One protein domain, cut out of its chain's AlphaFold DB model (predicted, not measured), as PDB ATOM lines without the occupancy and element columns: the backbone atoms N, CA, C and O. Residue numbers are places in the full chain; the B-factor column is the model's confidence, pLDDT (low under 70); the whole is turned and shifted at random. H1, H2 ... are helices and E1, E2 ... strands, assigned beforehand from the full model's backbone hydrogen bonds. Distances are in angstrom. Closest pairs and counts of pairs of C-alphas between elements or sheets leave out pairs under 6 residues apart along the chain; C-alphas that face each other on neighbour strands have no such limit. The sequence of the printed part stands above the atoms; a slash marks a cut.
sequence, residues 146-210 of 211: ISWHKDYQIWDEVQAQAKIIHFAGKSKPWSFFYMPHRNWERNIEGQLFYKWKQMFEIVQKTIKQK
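Overview. This is residues 146 to 210 of the 211 residues of a protein of Rotaria sordida (UniProt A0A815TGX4). One long helix, H5, is joined to a loosely wound head of short helices and one short strand, and residues 201 to 210, of which 201 to 208 belong to H5, stick out from it as an arm. In the head the chain makes two loops, one with H1, H2 and E1, the other with H3 and H4. The printed part has 65 residues with five named helices and one named strand, in the order H1, H2, E1, H3, H4, H5; the class is mostly helix. It is only just loose, close to compact, with a radius of gyration of the C-alphas of 13.2 A, and flat, spanning 43 by 30 by 16 A.

Arrangement. H5, residues 190 to 208, only just touches H3, residues 173 to 177, with 3 pairs of C-alphas within 8 A and with its residues 193 to 197 alone; the closest C-alphas, of Phe 193 and Pro 173, are 6.1 A apart. H4, residues 181 to 187, is close to H3 but not clearly touching, the closest C-alphas being those of Trp 184 and Phe 176, 7.0 A apart. H4 and H5 meet only through their link. H1, residues 147 to 151, is close to H2, residues 155 to 160, but not clearly touching; their closest C-alphas, of His 149 and Trp 155, are 7.0 A apart. E1, residues 164 to 166, pairs with no named strand. In H2 and H5 every O i to N i+4 pair is within hydrogen-bond range; H1 has 0 of 1, H3 0 of 1 and H4 1 of 3, beside O i to N i+3 counts of 1 of 2, 2 of 2 and 2 of 4.

Along the chain. H5 runs 26.8 A, from C-alpha 190 at (-41.147, -37.282, -6.534) to C-alpha 208 at (-15.594, -29.564, -9.084). H4 is 10.3 A long and H1 9.4 A.

Size, cuts and confidence. The C-alphas of Gln 153 and Lys 210 are the two farthest apart, at 43.4 A. The printed part has no cut, and no link is long. Residues 181 to 183 and 209 to 210 have pLDDT under 70.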
ATOM      1  N   ILE A 146     -39.639 -35.309   8.776       89.50
ATOM      2  CA  ILE A 146     -39.413 -36.675   8.287       89.50
ATOM      3  C   ILE A 146     -40.203 -36.944   6.997       89.50
ATOM      4  O   ILE A 146     -41.431 -36.854   6.983       89.50
ATOM      5  N   SER A 147     -39.507 -37.342   5.928       85.38
ATOM      6  CA  SER A 147     -40.095 -37.533   4.593       85.38
ATOM      7  C   SER A 147     -40.991 -38.769   4.459       85.38
ATOM      8  O   SER A 147     -41.795 -38.854   3.535       85.38
ATOM      9  N   TRP A 148     -40.871 -39.753   5.357       78.31
ATOM     10  CA  TRP A 148     -41.691 -40.972   5.306       78.31
ATOM     11  C   TRP A 148     -43.162 -40.733   5.685       78.31
ATOM     12  O   TRP A 148     -44.000 -41.594   5.456       78.31
ATOM     13  N   HIS A 149     -43.488 -39.550   6.217       73.00
ATOM     14  CA  HIS A 149     -44.853 -39.139   6.540       73.00
ATOM     15  C   HIS A 149     -45.651 -38.716   5.292       73.00
ATOM     16  O   HIS A 149     -46.753 -38.195   5.426       73.00
ATOM     17  N   LYS A 150     -45.115 -38.942   4.083       73.75
ATOM     18  CA  LYS A 150     -45.747 -38.590   2.801       73.75
ATOM     19  C   LYS A 150     -47.133 -39.197   2.587       73.75
ATOM     20  O   LYS A 150     -47.915 -38.668   1.812       73.75
ATOM     21  N   ASP A 151     -47.429 -40.298   3.271       76.12
ATOM     22  CA  ASP A 151     -48.718 -40.976   3.153       76.12
ATOM     23  C   ASP A 151     -49.794 -40.341   4.068       76.12
ATOM     24  O   ASP A 151     -50.930 -40.809   4.116       76.12
ATOM     25  N   TYR A 152     -49.465 -39.272   4.809       77.94
ATOM     26  CA  TYR A 152     -50.435 -38.501   5.589       77.94
ATOM     27  C   TYR A 152     -51.223 -37.534   4.701       77.94
ATOM     28  O   TYR A 152     -50.662 -36.865   3.842       77.94
ATOM     29  N   GLN A 153     -52.526 -37.392   4.967       77.69
ATOM     30  CA  GLN A 153     -53.433 -36.545   4.172       77.69
ATOM     31  C   GLN A 153     -53.009 -35.069   4.108       77.69
ATOM     32  O   GLN A 153     -53.269 -34.395   3.123       77.69
ATOM     33  N   ILE A 154     -52.332 -34.584   5.149       80.94
ATOM     34  CA  ILE A 154     -51.861 -33.197   5.271       80.94
ATOM     35  C   ILE A 154     -50.440 -32.998   4.728       80.94
ATOM     36  O   ILE A 154     -49.810 -31.980   5.010       80.94
ATOM     37  N   TRP A 155     -49.886 -33.982   4.011       84.00
ATOM     38  CA  TRP A 155     -48.485 -33.968   3.597       84.00
ATOM     39  C   TRP A 155     -48.108 -32.702   2.827       84.00
ATOM     40  O   TRP A 155     -47.092 -32.102   3.164       84.00
ATOM     41  N   ASP A 156     -48.930 -32.260   1.873       84.19
ATOM     42  CA  ASP A 156     -48.646 -31.084   1.039       84.19
ATOM     43  C   ASP A 156     -48.492 -29.792   1.850       84.19
ATOM     44  O   ASP A 156     -47.534 -29.039   1.662       84.19
ATOM     45  N   GLU A 157     -49.375 -29.573   2.821       84.00
ATOM     46  CA  GLU A 157     -49.302 -28.429   3.732       84.00
ATOM     47  C   GLU A 157     -48.082 -28.532   4.658       84.00
ATOM     48  O   GLU A 157     -47.342 -27.568   4.868       84.00
ATOM     49  N   VAL A 158     -47.831 -29.733   5.180       83.12
ATOM     50  CA  VAL A 158     -46.751 -30.006   6.131       83.12
ATOM     51  C   VAL A 158     -45.368 -29.897   5.482       83.12
ATOM     52  O   VAL A 158     -44.429 -29.398   6.113       83.12
ATOM     53  N   GLN A 159     -45.219 -30.343   4.231       82.69
ATOM     54  CA  GLN A 159     -43.967 -30.231   3.483       82.69
ATOM     55  C   GLN A 159     -43.696 -28.791   3.040       82.69
ATOM     56  O   GLN A 159     -42.537 -28.378   3.012       82.69
ATOM     57  N   ALA A 160     -44.740 -28.005   2.743       87.12
ATOM     58  CA  ALA A 160     -44.598 -26.602   2.357       87.12
ATOM     59  C   ALA A 160     -44.025 -25.741   3.495       87.12
ATOM     60  O   ALA A 160     -43.295 -24.783   3.248       87.12
ATOM     61  N   GLN A 161     -44.301 -26.113   4.747       90.50
ATOM     62  CA  GLN A 161     -43.768 -25.440   5.934       90.50
ATOM     63  C   GLN A 161     -42.357 -25.901   6.315       90.50
ATOM     64  O   GLN A 161     -41.742 -25.305   7.196       90.50
ATOM     65  N   ALA A 162     -41.831 -26.964   5.701       93.94
ATOM     66  CA  ALA A 162     -40.538 -27.510   6.086       93.94
ATOM     67  C   ALA A 162     -39.403 -26.523   5.791       93.94
ATOM     68  O   ALA A 162     -39.316 -25.960   4.699       93.94
ATOM     69  N   LYS A 163     -38.495 -26.378   6.755       96.31
ATOM     70  CA  LYS A 163     -37.201 -25.713   6.588       96.31
ATOM     71  C   LYS A 163     -36.086 -26.718   6.330       96.31
ATOM     72  O   LYS A 163     -35.186 -26.439   5.541       96.31
ATOM     73  N   ILE A 164     -36.176 -27.896   6.949       96.50
ATOM     74  CA  ILE A 164     -35.271 -29.025   6.726       96.50
ATOM     75  C   ILE A 164     -36.104 -30.287   6.525       96.50
ATOM     76  O   ILE A 164     -36.943 -30.635   7.357       96.50
ATOM     77  N   ILE A 165     -35.849 -30.983   5.422       94.44
ATOM     78  CA  ILE A 165     -36.398 -32.307   5.123       94.44
ATOM     79  C   ILE A 165     -35.392 -33.359   5.584       94.44
ATOM     80  O   ILE A 165     -34.216 -33.262   5.253       94.44
ATOM     81  N   HIS A 166     -35.848 -34.380   6.302       93.75
ATOM     82  CA  HIS A 166     -35.022 -35.490   6.770       93.75
ATOM     83  C   HIS A 166     -35.511 -36.804   6.157       93.75
ATOM     84  O   HIS A 166     -36.624 -37.272   6.414       93.75
ATOM     85  N   PHE A 167     -34.657 -37.431   5.349       91.38
ATOM     86  CA  PHE A 167     -34.919 -38.703   4.682       91.38
ATOM     87  C   PHE A 167     -34.635 -39.903   5.606       91.38
ATOM     88  O   PHE A 167     -33.953 -40.852   5.220       91.38
ATOM     89  N   ALA A 168     -35.184 -39.890   6.830       85.25
ATOM     90  CA  ALA A 168     -34.897 -40.871   7.891       85.25
ATOM     91  C   ALA A 168     -35.312 -42.321   7.554       85.25
ATOM     92  O   ALA A 168     -34.872 -43.273   8.200       85.25
ATOM     93  N   GLY A 169     -36.143 -42.511   6.524       80.31
ATOM     94  CA  GLY A 169     -36.566 -43.827   6.045       80.31
ATOM     95  C   GLY A 169     -35.414 -44.686   5.501       80.31
ATOM     96  O   GLY A 169     -34.290 -44.230   5.307       80.31
ATOM     97  N   LYS A 170     -35.701 -45.965   5.221       74.94
ATOM     98  CA  LYS A 170     -34.699 -46.905   4.676       74.94
ATOM     99  C   LYS A 170     -34.178 -46.490   3.301       74.94
ATOM    100  O   LYS A 170     -33.027 -46.759   2.974       74.94
ATOM    101  N   SER A 171     -35.047 -45.889   2.502       78.88
ATOM    102  CA  SER A 171     -34.737 -45.476   1.142       78.88
ATOM    103  C   SER A 171     -34.228 -44.049   1.192       78.88
ATOM    104  O   SER A 171     -34.961 -43.138   1.576       78.88
ATOM    105  N   LYS A 172     -32.960 -43.872   0.841       86.56
ATOM    106  CA  LYS A 172     -32.330 -42.557   0.778       86.56
ATOM    107  C   LYS A 172     -32.473 -42.007  -0.640       86.56
ATOM    108  O   LYS A 172     -32.617 -42.796  -1.576       86.56
ATOM    109  N   PRO A 173     -32.392 -40.686  -0.852       87.88
ATOM    110  CA  PRO A 173     -32.523 -40.124  -2.195       87.88
ATOM    111  C   PRO A 173     -31.516 -40.708  -3.200       87.88
ATOM    112  O   PRO A 173     -31.874 -41.033  -4.329       87.88
ATOM    113  N   TRP A 174     -30.273 -40.960  -2.771       87.44
ATOM    114  CA  TRP A 174     -29.244 -41.603  -3.600       87.44
ATOM    115  C   TRP A 174     -29.497 -43.091  -3.866       87.44
ATOM    116  O   TRP A 174     -28.894 -43.659  -4.777       87.44
ATOM    117  N   SER A 175     -30.387 -43.745  -3.114       84.06
ATOM    118  CA  SER A 175     -30.777 -45.133  -3.375       84.06
ATOM    119  C   SER A 175     -31.520 -45.278  -4.705       84.06
ATOM    120  O   SER A 175     -31.572 -46.383  -5.235       84.06
ATOM    121  N   PHE A 176     -32.034 -44.184  -5.285       78.06
ATOM    122  CA  PHE A 176     -32.664 -44.181  -6.609       78.06
ATOM    123  C   PHE A 176     -31.795 -44.847  -7.686       78.06
ATOM    124  O   PHE A 176     -32.313 -45.586  -8.514       78.06
ATOM    125  N   PHE A 177     -30.474 -44.648  -7.645       75.81
ATOM    126  CA  PHE A 177     -29.550 -45.221  -8.632       75.81
ATOM    127  C   PHE A 177     -29.360 -46.741  -8.499       75.81
ATOM    128  O   PHE A 177     -28.777 -47.359  -9.385       75.81
ATOM    129  N   TYR A 178     -29.840 -47.342  -7.406       74.56
ATOM    130  CA  TYR A 178     -29.570 -48.737  -7.051       74.56
ATOM    131  C   TYR A 178     -30.837 -49.558  -6.758       74.56
ATOM    132  O   TYR A 178     -30.764 -50.781  -6.660       74.56
ATOM    133  N   MET A 179     -32.005 -48.922  -6.599       70.81
ATOM    134  CA  MET A 179     -33.275 -49.605  -6.328       70.81
ATOM    135  C   MET A 179     -34.047 -49.901  -7.623       70.81
ATOM    136  O   MET A 179     -34.074 -49.064  -8.524       70.81
ATOM    137  N   PRO A 180     -34.755 -51.047  -7.718       72.31
ATOM    138  CA  PRO A 180     -35.639 -51.312  -8.847       72.31
ATOM    139  C   PRO A 180     -36.710 -50.228  -8.963       72.31
ATOM    140  O   PRO A 180     -37.406 -49.942  -7.983       72.31
ATOM    141  N   HIS A 181     -36.904 -49.688 -10.171       68.25
ATOM    142  CA  HIS A 181     -37.842 -48.590 -10.400       68.25
ATOM    143  C   HIS A 181     -39.252 -48.879  -9.841       68.25
ATOM    144  O   HIS A 181     -39.875 -48.030  -9.228       68.25
ATOM    145  N   ARG A 182     -39.764 -50.107  -9.906       67.56
ATOM    146  CA  ARG A 182     -41.130 -50.398  -9.418       67.56
ATOM    147  C   ARG A 182     -41.373 -50.102  -7.928       67.56
ATOM    148  O   ARG A 182     -42.521 -49.955  -7.525       67.56
ATOM    149  N   ASN A 183     -40.323 -50.014  -7.114       69.62
ATOM    150  CA  ASN A 183     -40.444 -49.704  -5.692       69.62
ATOM    151  C   ASN A 183     -40.187 -48.220  -5.376       69.62
ATOM    152  O   ASN A 183     -40.339 -47.840  -4.218       69.62
ATOM    153  N   TRP A 184     -39.803 -47.377  -6.344       72.12
ATOM    154  CA  TRP A 184     -39.398 -45.993  -6.061       72.12
ATOM    155  C   TRP A 184     -40.570 -45.138  -5.561       72.12
ATOM    156  O   TRP A 184     -40.442 -44.535  -4.500       72.12
ATOM    157  N   GLU A 185     -41.731 -45.175  -6.226       70.88
ATOM    158  CA  GLU A 185     -42.922 -44.357  -5.890       70.88
ATOM    159  C   GLU A 185     -43.430 -44.614  -4.470       70.88
ATOM    160  O   GLU A 185     -43.912 -43.727  -3.765       70.88
ATOM    161  N   ARG A 186     -43.286 -45.860  -4.013       74.56
ATOM    162  CA  ARG A 186     -43.682 -46.262  -2.661       74.56
ATOM    163  C   ARG A 186     -42.754 -45.685  -1.599       74.56
ATOM    164  O   ARG A 186     -43.190 -45.434  -0.483       74.56
ATOM    165  N   ASN A 187     -41.485 -45.491  -1.942       71.94
ATOM    166  CA  ASN A 187     -40.418 -45.211  -0.992       71.94
ATOM    167  C   ASN A 187     -39.927 -43.760  -1.009       71.94
ATOM    168  O   ASN A 187     -39.342 -43.320  -0.022       71.94
ATOM    169  N   ILE A 188     -40.117 -43.043  -2.114       76.00
ATOM    170  CA  ILE A 188     -39.589 -41.697  -2.328       76.00
ATOM    171  C   ILE A 188     -40.680 -40.846  -2.984       76.00
ATOM    172  O   ILE A 188     -41.275 -41.248  -3.979       76.00
ATOM    173  N   GLU A 189     -40.926 -39.663  -2.426       83.12
ATOM    174  CA  GLU A 189     -41.820 -38.664  -3.013       83.12
ATOM    175  C   GLU A 189     -41.091 -37.914  -4.149       83.12
ATOM    176  O   GLU A 189     -39.922 -37.537  -4.016       83.12
ATOM    177  N   GLY A 190     -41.761 -37.756  -5.294       83.81
ATOM    178  CA  GLY A 190     -41.147 -37.282  -6.534       83.81
ATOM    179  C   GLY A 190     -40.661 -35.832  -6.478       83.81
ATOM    180  O   GLY A 190     -39.563 -35.542  -6.964       83.81
ATOM    181  N   GLN A 191     -41.424 -34.923  -5.867       85.94
ATOM    182  CA  GLN A 191     -41.042 -33.514  -5.743       85.94
ATOM    183  C   GLN A 191     -39.814 -33.342  -4.839       85.94
ATOM    184  O   GLN A 191     -38.883 -32.614  -5.185       85.94
ATOM    185  N   LEU A 192     -39.765 -34.040  -3.705       88.31
ATOM    186  CA  LEU A 192     -38.629 -34.059  -2.791       88.31
ATOM    187  C   LEU A 192     -37.390 -34.663  -3.444       88.31
ATOM    188  O   LEU A 192     -36.296 -34.123  -3.276       88.31
ATOM    189  N   PHE A 193     -37.544 -35.746  -4.211       88.25
ATOM    190  CA  PHE A 193     -36.435 -36.313  -4.974       88.25
ATOM    191  C   PHE A 193     -35.885 -35.316  -5.991       88.25
ATOM    192  O   PHE A 193     -34.672 -35.146  -6.094       88.25
ATOM    193  N   TYR A 194     -36.769 -34.629  -6.716       89.62
ATOM    194  CA  TYR A 194     -36.364 -33.623  -7.688       89.62
ATOM    195  C   TYR A 194     -35.593 -32.474  -7.022       89.62
ATOM    196  O   TYR A 194     -34.496 -32.141  -7.474       89.62
ATOM    197  N   LYS A 195     -36.095 -31.944  -5.897       90.25
ATOM    198  CA  LYS A 195     -35.390 -30.930  -5.089       90.25
ATOM    199  C   LYS A 195     -34.016 -31.426  -4.623       90.25
ATOM    200  O   LYS A 195     -33.020 -30.721  -4.784       90.25
ATOM    201  N   TRP A 196     -33.936 -32.657  -4.110       91.50
ATOM    202  CA  TRP A 196     -32.669 -33.252  -3.678       91.50
ATOM    203  C   TRP A 196     -31.680 -33.403  -4.835       91.50
ATOM    204  O   TRP A 196     -30.506 -33.065  -4.690       91.50
ATOM    205  N   LYS A 197     -32.146 -33.855  -6.003       91.25
ATOM    206  CA  LYS A 197     -31.310 -34.005  -7.198       91.25
ATOM    207  C   LYS A 197     -30.743 -32.660  -7.655       91.25
ATOM    208  O   LYS A 197     -29.551 -32.579  -7.937       91.25
ATOM    209  N   GLN A 198     -31.561 -31.606  -7.677       91.38
ATOM    210  CA  GLN A 198     -31.101 -30.253  -8.006       91.38
ATOM    211  C   GLN A 198     -30.013 -29.777  -7.036       91.38
ATOM    212  O   GLN A 198     -28.954 -29.325  -7.471       91.38
ATOM    213  N   MET A 199     -30.238 -29.932  -5.726       89.12
ATOM    214  CA  MET A 199     -29.235 -29.612  -4.708       89.12
ATOM    215  C   MET A 199     -27.942 -30.408  -4.933       89.12
ATOM    216  O   MET A 199     -26.856 -29.831  -4.941       89.12
ATOM    217  N   PHE A 200     -28.048 -31.720  -5.153       88.38
ATOM    218  CA  PHE A 200     -26.901 -32.592  -5.388       88.38
ATOM    219  C   PHE A 200     -26.078 -32.144  -6.604       88.38
ATOM    220  O   PHE A 200     -24.856 -32.044  -6.518       88.38
ATOM    221  N   GLU A 201     -26.729 -31.802  -7.718       89.25
ATOM    222  CA  GLU A 201     -26.058 -31.293  -8.918       89.25
ATOM    223  C   GLU A 201     -25.348 -29.952  -8.671       89.25
ATOM    224  O   GLU A 201     -24.225 -29.756  -9.145       89.25
ATOM    225  N   ILE A 202     -25.963 -29.042  -7.907       87.00
ATOM    226  CA  ILE A 202     -25.355 -27.759  -7.518       87.00
ATOM    227  C   ILE A 202     -24.107 -27.993  -6.658       87.00
ATOM    228  O   ILE A 202     -23.046 -27.427  -6.939       87.00
ATOM    229  N   VAL A 203     -24.204 -28.854  -5.643       84.19
ATOM    230  CA  VAL A 203     -23.083 -29.191  -4.756       84.19
ATOM    231  C   VAL A 203     -21.944 -29.836  -5.548       84.19
ATOM    232  O   VAL A 203     -20.797 -29.411  -5.424       84.19
ATOM    233  N   GLN A 204     -22.244 -30.792  -6.431       83.81
ATOM    234  CA  GLN A 204     -21.243 -31.446  -7.283       83.81
ATOM    235  C   GLN A 204     -20.505 -30.453  -8.188       83.81
ATOM    236  O   GLN A 204     -19.280 -30.501  -8.286       83.81
ATOM    237  N   LYS A 205     -21.228 -29.525  -8.829       84.94
ATOM    238  CA  LYS A 205     -20.613 -28.456  -9.636       84.94
ATOM    239  C   LYS A 205     -19.721 -27.555  -8.782       84.94
ATOM    240  O   LYS A 205     -18.609 -27.243  -9.194       84.94
ATOM    241  N   THR A 206     -20.178 -27.200  -7.584       80.31
ATOM    242  CA  THR A 206     -19.440 -26.335  -6.649       80.31
ATOM    243  C   THR A 206     -18.146 -26.986  -6.163       80.31
ATOM    244  O   THR A 206     -17.129 -26.307  -6.045       80.31
ATOM    245  N   ILE A 207     -18.160 -28.294  -5.890       78.56
ATOM    246  CA  ILE A 207     -16.962 -29.051  -5.498       78.56
ATOM    247  C   ILE A 207     -15.974 -29.127  -6.670       78.56
ATOM    248  O   ILE A 207     -14.799 -28.825  -6.489       78.56
ATOM    249  N   LYS A 208     -16.445 -29.458  -7.882       76.94
ATOM    250  CA  LYS A 208     -15.594 -29.564  -9.084       76.94
ATOM    251  C   LYS A 208     -14.948 -28.248  -9.513       76.94
ATOM    252  O   LYS A 208     -13.895 -28.277 -10.120       76.94
ATOM    253  N   GLN A 209     -15.573 -27.106  -9.234       69.06
ATOM    254  CA  GLN A 209     -14.997 -25.791  -9.544       69.06
ATOM    255  C   GLN A 209     -13.877 -25.372  -8.576       69.06
ATOM    256  O   GLN A 209     -13.231 -24.354  -8.810       69.06
ATOM    257  N   LYS A 210     -13.676 -26.109  -7.477       62.16
ATOM    258  CA  LYS A 210     -12.699 -25.786  -6.425       62.16
ATOM    259  C   LYS A 210     -11.493 -26.724  -6.369       62.16
ATOM    260  O   LYS A 210     -10.561 -26.408  -5.633       62.16
TER     261      LYS A 210